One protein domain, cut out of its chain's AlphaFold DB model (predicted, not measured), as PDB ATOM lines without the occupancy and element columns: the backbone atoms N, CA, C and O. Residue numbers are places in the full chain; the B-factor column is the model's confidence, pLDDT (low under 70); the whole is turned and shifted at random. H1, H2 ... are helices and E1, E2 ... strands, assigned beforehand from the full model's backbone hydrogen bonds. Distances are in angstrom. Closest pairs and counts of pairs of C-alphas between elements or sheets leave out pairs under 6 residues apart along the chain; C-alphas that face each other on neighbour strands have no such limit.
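What this domain is: This is residues 3 to 8 and 20 to 105 of the 106 residues of the protein "Lipocalin-like domain-containing protein" of Neorhizobium galegae bv. officinalis bv. officinalis str. HAMBI 1141 (UniProt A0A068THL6). One strongly twisted sheet of six antiparallel strands curls like part of a barrel that stays open, its edge strands E1 and E6 apart from each other. Two short helices, H1 just before E2 and H2 just after E6, run away from the sheet and cover neither face; residues 23 to 28 of H1 and 99 to 103 of H2 stick out. The printed part has 92 residues, with E1, H1, E2, E3, E4, E5, E6 and H2 in that order along the chain; across the sheet the order is E1, E2, E3, E4, E5, E6. The class is mixed, helices and strands; the whole is loose, with a radius of gyration of the C-alphas of 16.4 A, and only just elongated, spanning 51 by 34 by 23 A.

How they stand to each other: E1, residues 3 to 6, is an edge strand and the antiparallel neighbour of E2, residues 33 to 43, at 149 degrees, with N 5 and O 34 2.9 A apart. H1, residues 23 to 31, joins E2 by a tight link and is not on the sheet. E2 bends by 77 degrees at residue 38; its residues 33 to 36 pair with E1 and its residues 36 to 43 with E3, residues 48 to 56. The hairpin E2 and E3 has N 41 and O 50 at 2.9 A, and E3 bends by 64 degrees at residue 53. E4, residues 65 to 73, pairs with E3 over residues 65 to 69, with N 68 and O 49 at 2.8 A, and over residues 69 to 73 with E5, residues 76 to 83, with N 69 and O 80 at 2.8 A. The hairpin of E5 and E6, residues 86 to 93, is antiparallel at 166 degrees, with N 79 and O 90 at 2.8 A. E2 to E6 form a meander, each strand the antiparallel neighbour of the one before. H2, residues 97 to 103, is not on the sheet. In H1 every O i to N i+4 pair is within hydrogen-bond range; in H2 1 of 3 is, and 1 of 4 O i to N i+3 pairs.

Where its parts are: E1 begins at C-alpha 3, (-42.188, 27.476, -39.996), and measures 10.1 A. H1 measures 12.6 A, E2 27.8 A, E3 20.8 A, E4 24.7 A, E5 22.1 A and E6 23.3 A. E2 ends at C-alpha 43, (-25.717, 18.708, -37.254). H2, 10.7 A, ends at C-alpha 103, (-32.667, 34.307, -67.150).

The domain as a whole: The C-alphas of Thr 23 and Ala 105 are the two farthest apart, 51.8 A. Residues 9 to 19 are not printed, and C-alphas 8 and 20 are 23.0 A apart across the cut. Of the links printed whole, E3 to E4 is short and the others are tight. The mean pLDDT of the printed part is 91.8, with residues 97 to 105 under 70.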
ATOM      1  N   ALA A   3     -41.506  28.434 -39.139       94.06
ATOM      2  CA  ALA A   3     -42.188  27.476 -39.996       94.06
ATOM      3  C   ALA A   3     -43.680  27.803 -39.992       94.06
ATOM      4  O   ALA A   3     -44.280  27.965 -38.932       94.06
ATOM      5  N   GLN A   4     -44.259  27.935 -41.181       95.56
ATOM      6  CA  GLN A   4     -45.639  28.365 -41.384       95.56
ATOM      7  C   GLN A   4     -46.272  27.434 -42.414       95.56
ATOM      8  O   GLN A   4     -45.950  27.503 -43.599       95.56
ATOM      9  N   LEU A   5     -47.127  26.524 -41.957       93.69
ATOM     10  CA  LEU A   5     -47.771  25.521 -42.798       93.69
ATOM     11  C   LEU A   5     -49.282  25.694 -42.696       93.69
ATOM     12  O   LEU A   5     -49.840  25.748 -41.603       93.69
ATOM     13  N   ALA A   6     -49.954  25.764 -43.838       94.88
ATOM     14  CA  ALA A   6     -51.404  25.831 -43.913       94.88
ATOM     15  C   ALA A   6     -51.905  24.763 -44.882       94.88
ATOM     16  O   ALA A   6     -51.292  24.523 -45.925       94.88
ATOM     17  N   ARG A   7     -53.033  24.130 -44.554       94.12
ATOM     18  CA  ARG A   7     -53.734  23.234 -45.477       94.12
ATOM     19  C   ARG A   7     -54.036  23.983 -46.783       94.12
ATOM     20  O   ARG A   7     -54.391  25.158 -46.774       94.12
ATOM     21  N   HIS A   8     -53.909  23.302 -47.917       94.56
ATOM     22  CA  HIS A   8     -54.336  23.856 -49.200       94.56
ATOM     23  C   HIS A   8     -55.869  23.942 -49.269       94.56
ATOM     24  O   HIS A   8     -56.552  23.008 -48.851       94.56
ATOM     25  N   ALA A  20     -65.870  36.946 -34.656       94.88
ATOM     26  CA  ALA A  20     -67.213  36.417 -34.863       94.88
ATOM     27  C   ALA A  20     -67.204  34.977 -35.410       94.88
ATOM     28  O   ALA A  20     -68.261  34.444 -35.748       94.88
ATOM     29  N   ALA A  21     -66.028  34.347 -35.534       94.81
ATOM     30  CA  ALA A  21     -65.930  32.953 -35.934       94.81
ATOM     31  C   ALA A  21     -66.730  32.060 -34.978       94.81
ATOM     32  O   ALA A  21     -66.584  32.137 -33.759       94.81
ATOM     33  N   SER A  22     -67.547  31.176 -35.550       96.50
ATOM     34  CA  SER A  22     -68.201  30.126 -34.776       96.50
ATOM     35  C   SER A  22     -67.154  29.218 -34.120       96.50
ATOM     36  O   SER A  22     -66.043  29.050 -34.636       96.50
ATOM     37  N   THR A  23     -67.515  28.569 -33.012       96.56
ATOM     38  CA  THR A  23     -66.651  27.567 -32.368       96.56
ATOM     39  C   THR A  23     -66.238  26.465 -33.348       96.56
ATOM     40  O   THR A  23     -65.086  26.032 -33.343       96.56
ATOM     41  N   GLU A  24     -67.154  26.035 -34.222       95.88
ATOM     42  CA  GLU A  24     -66.884  25.014 -35.237       95.88
ATOM     43  C   GLU A  24     -65.850  25.491 -36.265       95.88
ATOM     44  O   GLU A  24     -64.857  24.799 -36.514       95.88
ATOM     45  N   ASP A  25     -66.037  26.685 -36.834       95.50
ATOM     46  CA  ASP A  25     -65.091  27.228 -37.806       95.50
ATOM     47  C   ASP A  25     -63.720  27.489 -37.171       95.50
ATOM     48  O   ASP A  25     -62.696  27.206 -37.796       95.50
ATOM     49  N   GLY A  26     -63.686  27.978 -35.926       95.19
ATOM     50  CA  GLY A  26     -62.452  28.189 -35.172       95.19
ATOM     51  C   GLY A  26     -61.688  26.884 -34.939       95.19
ATOM     52  O   GLY A  26     -60.506  26.790 -35.273       95.19
ATOM     53  N   ALA A  27     -62.369  25.842 -34.454       95.50
ATOM     54  CA  ALA A  27     -61.767  24.528 -34.223       95.50
ATOM     55  C   ALA A  27     -61.275  23.868 -35.522       95.50
ATOM     56  O   ALA A  27     -60.218  23.229 -35.532       95.50
ATOM     57  N   ARG A  28     -62.011  24.037 -36.632       95.50
ATOM     58  CA  ARG A  28     -61.558  23.602 -37.960       95.50
ATOM     59  C   ARG A  28     -60.295  24.354 -38.368       95.50
ATOM     60  O   ARG A  28     -59.292  23.723 -38.687       95.50
ATOM     61  N   ALA A  29     -60.334  25.685 -38.348       95.31
ATOM     62  CA  ALA A  29     -59.237  26.520 -38.819       95.31
ATOM     63  C   ALA A  29     -57.954  26.316 -38.006       95.31
ATOM     64  O   ALA A  29     -56.877  26.328 -38.603       95.31
ATOM     65  N   PHE A  30     -58.079  26.089 -36.693       95.31
ATOM     66  CA  PHE A  30     -56.990  25.713 -35.793       95.31
ATOM     67  C   PHE A  30     -56.247  24.486 -36.349       95.31
ATOM     68  O   PHE A  30     -55.079  24.579 -36.703       95.31
ATOM     69  N   LYS A  31     -56.944  23.367 -36.581       94.38
ATOM     70  CA  LYS A  31     -56.343  22.106 -37.070       94.38
ATOM     71  C   LYS A  31     -55.748  22.174 -38.485       94.38
ATOM     72  O   LYS A  31     -55.051  21.254 -38.907       94.38
ATOM     73  N   GLU A  32     -56.051  23.221 -39.244       95.69
ATOM     74  CA  GLU A  32     -55.591  23.411 -40.625       95.69
ATOM     75  C   GLU A  32     -54.328  24.271 -40.742       95.69
ATOM     76  O   GLU A  32     -53.858  24.521 -41.856       95.69
ATOM     77  N   TYR A  33     -53.787  24.735 -39.618       96.06
ATOM     78  CA  TYR A  33     -52.578  25.539 -39.557       96.06
ATOM     79  C   TYR A  33     -51.575  24.928 -38.580       96.06
ATOM     80  O   TYR A  33     -51.943  24.374 -37.553       96.06
ATOM     81  N   PHE A  34     -50.293  25.023 -38.916       94.75
ATOM     82  CA  PHE A  34     -49.199  24.600 -38.058       94.75
ATOM     83  C   PHE A  34     -48.070  25.622 -38.159       94.75
ATOM     84  O   PHE A  34     -47.369  25.695 -39.174       94.75
ATOM     85  N   GLY A  35     -47.918  26.435 -37.116       96.94
ATOM     86  CA  GLY A  35     -46.976  27.550 -37.086       96.94
ATOM     87  C   GLY A  35     -46.131  27.585 -35.823       96.94
ATOM     88  O   GLY A  35     -46.661  27.478 -34.725       96.94
ATOM     89  N   TYR A  36     -44.825  27.759 -35.960       97.75
ATOM     90  CA  TYR A  36     -43.928  27.968 -34.821       97.75
ATOM     91  C   TYR A  36     -42.696  28.767 -35.240       97.75
ATOM     92  O   TYR A  36     -42.379  28.861 -36.431       97.75
ATOM     93  N   PHE A  37     -42.004  29.349 -34.266       98.56
ATOM     94  CA  PHE A  37     -40.774  30.101 -34.480       98.56
ATOM     95  C   PHE A  37     -39.779  29.911 -33.333       98.56
ATOM     96  O   PHE A  37     -40.128  29.446 -32.250       98.56
ATOM     97  N   GLY A  38     -38.528  30.262 -33.618       98.44
ATOM     98  CA  GLY A  38     -37.418  30.251 -32.670       98.44
ATOM     99  C   GLY A  38     -36.074  30.116 -33.381       98.44
ATOM    100  O   GLY A  38     -35.946  30.418 -34.579       98.44
ATOM    101  N   THR A  39     -35.061  29.652 -32.663       98.56
ATOM    102  CA  THR A  39     -33.733  29.363 -33.220       98.56
ATOM    103  C   THR A  39     -33.653  27.954 -33.813       98.56
ATOM    104  O   THR A  39     -34.606  27.170 -33.789       98.56
ATOM    105  N   PHE A  40     -32.523  27.634 -34.439       98.44
ATOM    106  CA  PHE A  40     -32.249  26.286 -34.914       98.44
ATOM    107  C   PHE A  40     -30.756  25.982 -34.846       98.44
ATOM    108  O   PHE A  40     -29.923  26.881 -34.959       98.44
ATOM    109  N   SER A  41     -30.439  24.701 -34.719       98.56
ATOM    110  CA  SER A  41     -29.090  24.155 -34.831       98.56
ATOM    111  C   SER A  41     -29.044  23.105 -35.941       98.56
ATOM    112  O   SER A  41     -30.053  22.473 -36.266       98.56
ATOM    113  N   ILE A  42     -27.878  22.946 -36.571       98.44
ATOM    114  CA  ILE A  42     -27.649  21.956 -37.629       98.44
ATOM    115  C   ILE A  42     -26.502  21.048 -37.206       98.44
ATOM    116  O   ILE A  42     -25.435  21.522 -36.830       98.44
ATOM    117  N   ASP A  43     -26.729  19.750 -37.343       98.38
ATOM    118  CA  ASP A  43     -25.717  18.708 -37.254       98.38
ATOM    119  C   ASP A  43     -25.551  18.099 -38.652       98.38
ATOM    120  O   ASP A  43     -26.446  17.422 -39.172       98.38
ATOM    121  N   THR A  44     -24.424  18.405 -39.293       97.56
ATOM    122  CA  THR A  44     -24.137  17.999 -40.673       97.56
ATOM    123  C   THR A  44     -23.704  16.543 -40.781       97.56
ATOM    124  O   THR A  44     -23.977  15.908 -41.803       97.56
ATOM    125  N   GLU A  45     -23.094  15.990 -39.733       97.88
ATOM    126  CA  GLU A  45     -22.672  14.590 -39.671       97.88
ATOM    127  C   GLU A  45     -23.893  13.672 -39.601       97.88
ATOM    128  O   GLU A  45     -24.022  12.720 -40.372       97.88
ATOM    129  N   ARG A  46     -24.856  14.014 -38.737       97.62
ATOM    130  CA  ARG A  46     -26.115  13.271 -38.565       97.62
ATOM    131  C   ARG A  46     -27.200  13.687 -39.555       97.62
ATOM    132  O   ARG A  46     -28.270  13.074 -39.577       97.62
ATOM    133  N   ARG A  47     -26.936  14.716 -40.369       98.00
ATOM    134  CA  ARG A  47     -27.873  15.325 -41.330       98.00
ATOM    135  C   ARG A  47     -29.200  15.696 -40.680       98.00
ATOM    136  O   ARG A  47     -30.277  15.331 -41.160       98.00
ATOM    137  N   THR A  48     -29.125  16.396 -39.553       98.44
ATOM    138  CA  THR A  48     -30.304  16.832 -38.807       98.44
ATOM    139  C   THR A  48     -30.316  18.329 -38.586       98.44
ATOM    140  O   THR A  48     -29.280  18.942 -38.353       98.44
ATOM    141  N   VAL A  49     -31.512  18.901 -38.628       98.12
ATOM    142  CA  VAL A  49     -31.802  20.238 -38.122       98.12
ATOM    143  C   VAL A  49     -32.684  20.083 -36.889       98.12
ATOM    144  O   VAL A  49     -33.647  19.314 -36.908       98.12
ATOM    145  N   THR A  50     -32.353  20.788 -35.816       98.25
ATOM    146  CA  THR A  50     -33.184  20.865 -34.613       98.25
ATOM    147  C   THR A  50     -33.723  22.277 -34.512       98.25
ATOM    148  O   THR A  50     -32.955  23.235 -34.479       98.25
ATOM    149  N   HIS A  51     -35.046  22.418 -34.511       97.81
ATOM    150  CA  HIS A  51     -35.703  23.692 -34.244       97.81
ATOM    151  C   HIS A  51     -35.965  23.813 -32.743       97.81
ATOM    152  O   HIS A  51     -36.648  22.949 -32.196       97.81
ATOM    153  N   HIS A  52     -35.460  24.875 -32.121       98.44
ATOM    154  CA  HIS A  52     -35.689  25.195 -30.714       98.44
ATOM    155  C   HIS A  52     -36.874  26.158 -30.643       98.44
ATOM    156  O   HIS A  52     -36.784  27.285 -31.137       98.44
ATOM    157  N   ILE A  53     -38.017  25.690 -30.143       98.56
ATOM    158  CA  ILE A  53     -39.278  26.429 -30.248       98.56
ATOM    159  C   ILE A  53     -39.381  27.465 -29.131       98.56
ATOM    160  O   ILE A  53     -39.434  27.123 -27.955       98.56
ATOM    161  N   GLU A  54     -39.491  28.731 -29.521       98.56
ATOM    162  CA  GLU A  54     -39.720  29.860 -28.612       98.56
ATOM    163  C   GLU A  54     -41.200  30.251 -28.550       98.56
ATOM    164  O   GLU A  54     -41.672  30.701 -27.513       98.56
ATOM    165  N   GLY A  55     -41.939  30.056 -29.646       98.19
ATOM    166  CA  GLY A  55     -43.376  30.307 -29.701       98.19
ATOM    167  C   GLY A  55     -44.065  29.440 -30.747       98.19
ATOM    168  O   GLY A  55     -43.498  29.150 -31.809       98.19
ATOM    169  N   ALA A  56     -45.296  29.017 -30.461       98.12
ATOM    170  CA  ALA A  56     -46.044  28.130 -31.340       98.12
ATOM    171  C   ALA A  56     -47.553  28.375 -31.303       98.12
ATOM    172  O   ALA A  56     -48.144  28.755 -30.301       98.12
ATOM    173  N   TRP A  57     -48.205  28.068 -32.422       95.75
ATOM    174  CA  TRP A  57     -49.662  28.076 -32.532       95.75
ATOM    175  C   TRP A  57     -50.328  27.090 -31.555       95.75
ATOM    176  O   TRP A  57     -51.442  27.327 -31.093       95.75
ATOM    177  N   PHE A  58     -49.638  25.979 -31.266       96.00
ATOM    178  CA  PHE A  58     -50.005  24.990 -30.266       96.00
ATOM    179  C   PHE A  58     -49.026  25.119 -29.090       96.00
ATOM    180  O   PHE A  58     -47.882  24.672 -29.226       96.00
ATOM    181  N   PRO A  59     -49.452  25.715 -27.958       97.25
ATOM    182  CA  PRO A  59     -48.553  26.110 -26.869       97.25
ATOM    183  C   PRO A  59     -47.710  24.973 -26.290       97.25
ATOM    184  O   PRO A  59     -46.595  25.192 -25.843       97.25
ATOM    185  N   ASN A  60     -48.189  23.728 -26.355       96.25
ATOM    186  CA  ASN A  60     -47.463  22.575 -25.815       96.25
ATOM    187  C   ASN A  60     -46.155  22.255 -26.564       96.25
ATOM    188  O   ASN A  60     -45.423  21.366 -26.145       96.25
ATOM    189  N   LEU A  61     -45.885  22.917 -27.693       95.94
ATOM    190  CA  LEU A  61     -44.604  22.817 -28.390       95.94
ATOM    191  C   LEU A  61     -43.558  23.812 -27.867       95.94
ATOM    192  O   LEU A  61     -42.380  23.643 -28.174       95.94
ATOM    193  N   GLU A  62     -43.967  24.856 -27.146       98.19
ATOM    194  CA  GLU A  62     -43.075  25.920 -26.677       98.19
ATOM    195  C   GLU A  62     -42.048  25.391 -25.672       98.19
ATOM    196  O   GLU A  62     -42.357  24.569 -24.811       98.19
ATOM    197  N   GLY A  63     -40.795  25.824 -25.822       98.06
ATOM    198  CA  GLY A  63     -39.650  25.309 -25.069       98.06
ATOM    199  C   GLY A  63     -39.169  23.922 -25.512       98.06
ATOM    200  O   GLY A  63     -38.155  23.444 -25.006       98.06
ATOM    201  N   GLY A  64     -39.873  23.270 -26.442       97.50
ATOM    202  CA  GLY A  64     -39.516  21.961 -26.975       97.50
ATOM    203  C   GLY A  64     -38.615  22.016 -28.210       97.50
ATOM    204  O   GLY A  64     -38.502  23.033 -28.900       97.50
ATOM    205  N   ASP A  65     -38.041  20.857 -28.531       97.44
ATOM    206  CA  ASP A  65     -37.193  20.659 -29.702       97.44
ATOM    207  C   ASP A  65     -37.900  19.839 -30.779       97.44
ATOM    208  O   ASP A  65     -38.408  18.744 -30.539       97.44
ATOM    209  N   GLN A  66     -37.855  20.332 -32.018       96.12
ATOM    210  CA  GLN A  66     -38.309  19.595 -33.194       96.12
ATOM    211  C   GLN A  66     -37.120  19.204 -34.063       96.12
ATOM    212  O   GLN A  66     -36.669  19.962 -34.923       96.12
ATOM    213  N   LYS A  67     -36.634  17.978 -33.863       97.19
ATOM    214  CA  LYS A  67     -35.565  17.392 -34.673       97.19
ATOM    215  C   LYS A  67     -36.106  16.853 -35.995       97.19
ATOM    216  O   LYS A  67     -37.132  16.173 -36.017       97.19
ATOM    217  N   ARG A  68     -35.431  17.156 -37.102       97.38
ATOM    218  CA  ARG A  68     -35.764  16.697 -38.457       97.38
ATOM    219  C   ARG A  68     -34.511  16.216 -39.173       97.38
ATOM    220  O   ARG A  68     -33.481  16.882 -39.119       97.38
ATOM    221  N   HIS A  69     -34.610  15.102 -39.885       98.31
ATOM    222  CA  HIS A  69     -33.591  14.709 -40.851       98.31
ATOM    223  C   HIS A  69     -33.762  15.535 -42.118       98.31
ATOM    224  O   HIS A  69     -34.870  15.603 -42.654       98.31
ATOM    225  N   TYR A  70     -32.682  16.149 -42.597       98.19
ATOM    226  CA  TYR A  70     -32.707  16.919 -43.831       98.19
ATOM    227  C   TYR A  70     -31.986  16.190 -44.962       98.19
ATOM    228  O   TYR A  70     -30.982  15.502 -44.767       98.19
ATOM    229  N   ARG A  71     -32.482  16.387 -46.181       97.88
ATOM    230  CA  ARG A  71     -31.760  16.066 -47.413       97.88
ATOM    231  C   ARG A  71     -32.134  17.042 -48.516       97.88
ATOM    232  O   ARG A  71     -33.209  17.638 -48.488       97.88
ATOM    233  N   PHE A  72     -31.240  17.172 -49.486       96.56
ATOM    234  CA  PHE A  72     -31.481  17.950 -50.690       96.56
ATOM    235  C   PHE A  72     -31.773  17.007 -51.857       96.56
ATOM    236  O   PHE A  72     -31.023  16.062 -52.092       96.56
ATOM    237  N   GLU A  73     -32.867  17.265 -52.567       95.56
ATOM    238  CA  GLU A  73     -33.280  16.555 -53.779       95.56
ATOM    239  C   GLU A  73     -33.444  17.598 -54.893       95.56
ATOM    240  O   GLU A  73     -34.414  18.352 -54.907       95.56
ATOM    241  N   SER A  74     -32.472  17.689 -55.805       91.94
ATOM    242  CA  SER A  74     -32.409  18.754 -56.820       91.94
ATOM    243  C   SER A  74     -32.476  20.160 -56.195       91.94
ATOM    244  O   SER A  74     -31.522  20.577 -55.542       91.94
ATOM    245  N   ASP A  75     -33.575  20.895 -56.383       94.19
ATOM    246  CA  ASP A  75     -33.795  22.236 -55.827       94.19
ATOM    247  C   ASP A  75     -34.731  22.244 -54.604       94.19
ATOM    248  O   ASP A  75     -35.210  23.302 -54.174       94.19
ATOM    249  N   LEU A  76     -34.989  21.060 -54.042       96.56
ATOM    250  CA  LEU A  76     -35.843  20.852 -52.885       96.56
ATOM    251  C   LEU A  76     -35.020  20.561 -51.630       96.56
ATOM    252  O   LEU A  76     -34.084  19.764 -51.644       96.56
ATOM    253  N   LEU A  77     -35.429  21.164 -50.518       96.94
ATOM    254  CA  LEU A  77     -35.055  20.756 -49.172       96.94
ATOM    255  C   LEU A  77     -36.187  19.895 -48.614       96.94
ATOM    256  O   LEU A  77     -37.310  20.373 -48.456       96.94
ATOM    257  N   VAL A  78     -35.885  18.645 -48.283       97.81
ATOM    258  CA  VAL A  78     -36.840  17.740 -47.646       97.81
ATOM    259  C   VAL A  78     -36.463  17.543 -46.186       97.81
ATOM    260  O   VAL A  78     -35.320  17.202 -45.883       97.81
ATOM    261  N   LEU A  79     -37.434  17.746 -45.298       97.56
ATOM    262  CA  LEU A  79     -37.335  17.527 -43.860       97.56
ATOM    263  C   LEU A  79     -38.298  16.409 -43.450       97.56
ATOM    264  O   LEU A  79     -39.503  16.536 -43.666       97.56
ATOM    265  N   ASP A  80     -37.787  15.351 -42.825       97.44
ATOM    266  CA  ASP A  80     -38.587  14.237 -42.304       97.44
ATOM    267  C   ASP A  80     -38.413  14.095 -40.783       97.44
ATOM    268  O   ASP A  80     -37.337  14.355 -40.238       97.44
ATOM    269  N   ALA A  81     -39.462  13.645 -40.102       95.75
ATOM    270  CA  ALA A  81     -39.379  13.069 -38.764       95.75
ATOM    271  C   ALA A  81     -40.473  12.031 -38.559       95.75
ATOM    272  O   ALA A  81     -41.596  12.209 -39.031       95.75
ATOM    273  N   ASP A  82     -40.147  11.001 -37.795       94.12
ATOM    274  CA  ASP A  82     -41.133  10.113 -37.202       94.12
ATOM    275  C   ASP A  82     -41.510  10.690 -35.835       94.12
ATOM    276  O   ASP A  82     -40.639  11.000 -35.020       94.12
ATOM    277  N   THR A  83     -42.802  10.925 -35.620       89.69
ATOM    278  CA  THR A  83     -43.336  11.456 -34.364       89.69
ATOM    279  C   THR A  83     -44.442  10.543 -33.845       89.69
ATOM    280  O   THR A  83     -44.941   9.681 -34.571       89.69
ATOM    281  N   ASP A  84     -44.899  10.783 -32.616       88.44
ATOM    282  CA  ASP A  84     -46.050  10.074 -32.037       88.44
ATOM    283  C   ASP A  84     -47.359  10.308 -32.817       88.44
ATOM    284  O   ASP A  84     -48.332   9.574 -32.661       88.44
ATOM    285  N   TRP A  85     -47.390  11.316 -33.695       85.38
ATOM    286  CA  TRP A  85     -48.514  11.615 -34.593       85.38
ATOM    287  C   TRP A  85     -48.339  11.011 -35.990       85.38
ATOM    288  O   TRP A  85     -49.116  11.303 -36.900       85.38
ATOM    289  N   GLY A  86     -47.315  10.177 -36.167       91.56
ATOM    290  CA  GLY A  86     -46.934   9.573 -37.431       91.56
ATOM    291  C   GLY A  86     -45.801  10.318 -38.131       91.56
ATOM    292  O   GLY A  86     -45.151  11.215 -37.595       91.56
ATOM    293  N   ARG A  87     -45.540   9.913 -39.372       93.44
ATOM    294  CA  ARG A  87     -44.454  10.484 -40.163       93.44
ATOM    295  C   ARG A  87     -44.817  11.879 -40.668       93.44
ATOM    296  O   ARG A  87     -45.783  12.055 -41.409       93.44
ATOM    297  N   VAL A  88     -43.977  12.855 -40.348       92.94
ATOM    298  CA  VAL A  88     -44.038  14.221 -40.868       92.94
ATOM    299  C   VAL A  88     -43.029  14.375 -41.998       92.94
ATOM    300  O   VAL A  88     -41.856  14.038 -41.843       92.94
ATOM    301  N   ARG A  89     -43.471  14.948 -43.122       95.12
ATOM    302  CA  ARG A  89     -42.604  15.377 -44.223       95.12
ATOM    303  C   ARG A  89     -42.935  16.802 -44.637       95.12
ATOM    304  O   ARG A  89     -44.086  17.111 -44.929       95.12
ATOM    305  N   ILE A  90     -41.911  17.645 -44.716       94.19
ATOM    306  CA  ILE A  90     -42.007  19.014 -45.220       94.19
ATOM    307  C   ILE A  90     -41.044  19.153 -46.395       94.19
ATOM    308  O   ILE A  90     -39.875  18.792 -46.288       94.19
ATOM    309  N   VAL A  91     -41.541  19.670 -47.518       95.38
ATOM    310  CA  VAL A  91     -40.754  19.878 -48.736       95.38
ATOM    311  C   VAL A  91     -40.742  21.365 -49.049       95.38
ATOM    312  O   VAL A  91     -41.780  21.960 -49.329       95.38
ATOM    313  N   TRP A  92     -39.557  21.957 -49.002       94.44
ATOM    314  CA  TRP A  92     -39.324  23.357 -49.313       94.44
ATOM    315  C   TRP A  92     -38.637  23.488 -50.660       94.44
ATOM    316  O   TRP A  92     -37.756  22.705 -51.000       94.44
ATOM    317  N   ARG A  93     -38.989  24.539 -51.394       94.62
ATOM    318  CA  ARG A  93     -38.225  25.021 -52.543       94.62
ATOM    319  C   ARG A  93     -37.748  26.428 -52.228       94.62
ATOM    320  O   ARG A  93     -38.513  27.222 -51.682       94.62
ATOM    321  N   LYS A  94     -36.503  26.748 -52.576       93.06
ATOM    322  CA  LYS A  94     -35.973  28.102 -52.383       93.06
ATOM    323  C   LYS A  94     -36.789  29.104 -53.212       93.06
ATOM    324  O   LYS A  94     -36.964  28.921 -54.419       93.06
ATOM    325  N   ALA A  95     -37.276  30.168 -52.575       89.38
ATOM    326  CA  ALA A  95     -37.927  31.270 -53.278       89.38
ATOM    327  C   ALA A  95     -36.956  31.904 -54.297       89.38
ATOM    328  O   ALA A  95     -35.762  32.026 -54.021       89.38
ATOM    329  N   GLY A  96     -37.451  32.251 -55.488       83.81
ATOM    330  CA  GLY A  96     -36.642  32.805 -56.587       83.81
ATOM    331  C   GLY A  96     -35.873  31.779 -57.439       83.81
ATOM    332  O   GLY A  96     -35.287  32.145 -58.453       83.81
ATOM    333  N   ALA A  97     -35.900  30.479 -57.112       68.94
ATOM    334  CA  ALA A  97     -35.229  29.451 -57.924       68.94
ATOM    335  C   ALA A  97     -35.813  29.302 -59.351       68.94
ATOM    336  O   ALA A  97     -35.123  28.833 -60.253       68.94
ATOM    337  N   ARG A  98     -37.067  29.727 -59.580       58.47
ATOM    338  CA  ARG A  98     -37.685  29.758 -60.921       58.47
ATOM    339  C   ARG A  98     -37.166  30.899 -61.800       58.47
ATOM    340  O   ARG A  98     -37.122  30.732 -63.016       58.47
ATOM    341  N   ASP A  99     -36.756  32.015 -61.204       56.56
ATOM    342  CA  ASP A  99     -36.382  33.221 -61.950       56.56
ATOM    343  C   ASP A  99     -34.956  33.104 -62.505       56.56
ATOM    344  O   ASP A  99     -34.725  33.352 -63.688       56.56
ATOM    345  N   ALA A 100     -34.033  32.547 -61.714       55.78
ATOM    346  CA  ALA A 100     -32.648  32.312 -62.131       55.78
ATOM    347  C   ALA A 100     -32.504  31.312 -63.299       55.78
ATOM    348  O   ALA A 100     -31.533  31.373 -64.052       55.78
ATOM    349  N   ASN A 101     -33.456  30.387 -63.465       53.09
ATOM    350  CA  ASN A 101     -33.442  29.419 -64.569       53.09
ATOM    351  C   ASN A 101     -34.102  29.969 -65.848       53.09
ATOM    352  O   ASN A 101     -33.860  29.449 -66.933       53.09
ATOM    353  N   ARG A 102     -34.920  31.026 -65.733       51.59
ATOM    354  CA  ARG A 102     -35.527  31.740 -66.869       51.59
ATOM    355  C   ARG A 102     -34.572  32.763 -67.488       51.59
ATOM    356  O   ARG A 102     -34.627  32.973 -68.694       51.59
ATOM    357  N   GLU A 103     -33.699  33.368 -66.684       48.34
ATOM    358  CA  GLU A 103     -32.667  34.307 -67.150       48.34
ATOM    359  C   GLU A 103     -31.527  33.632 -67.917       48.34
ATOM    360  O   GLU A 103     -31.008  34.215 -68.858       48.34
ATOM    361  N   LYS A 104     -31.172  32.384 -67.585       50.25
ATOM    362  CA  LYS A 104     -30.129  31.624 -68.302       50.25
ATOM    363  C   LYS A 104     -30.578  31.027 -69.644       50.25
ATOM    364  O   LYS A 104     -29.772  30.401 -70.323       50.25
ATOM    365  N   ALA A 105     -31.857  31.164 -69.987       51.97
ATOM    366  CA  ALA A 105     -32.452  30.643 -71.218       51.97
ATOM    367  C   ALA A 105     -32.779  31.750 -72.245       51.97
ATOM    368  O   ALA A 105     -33.514  31.497 -73.200       51.97
TER     369      ALA A 105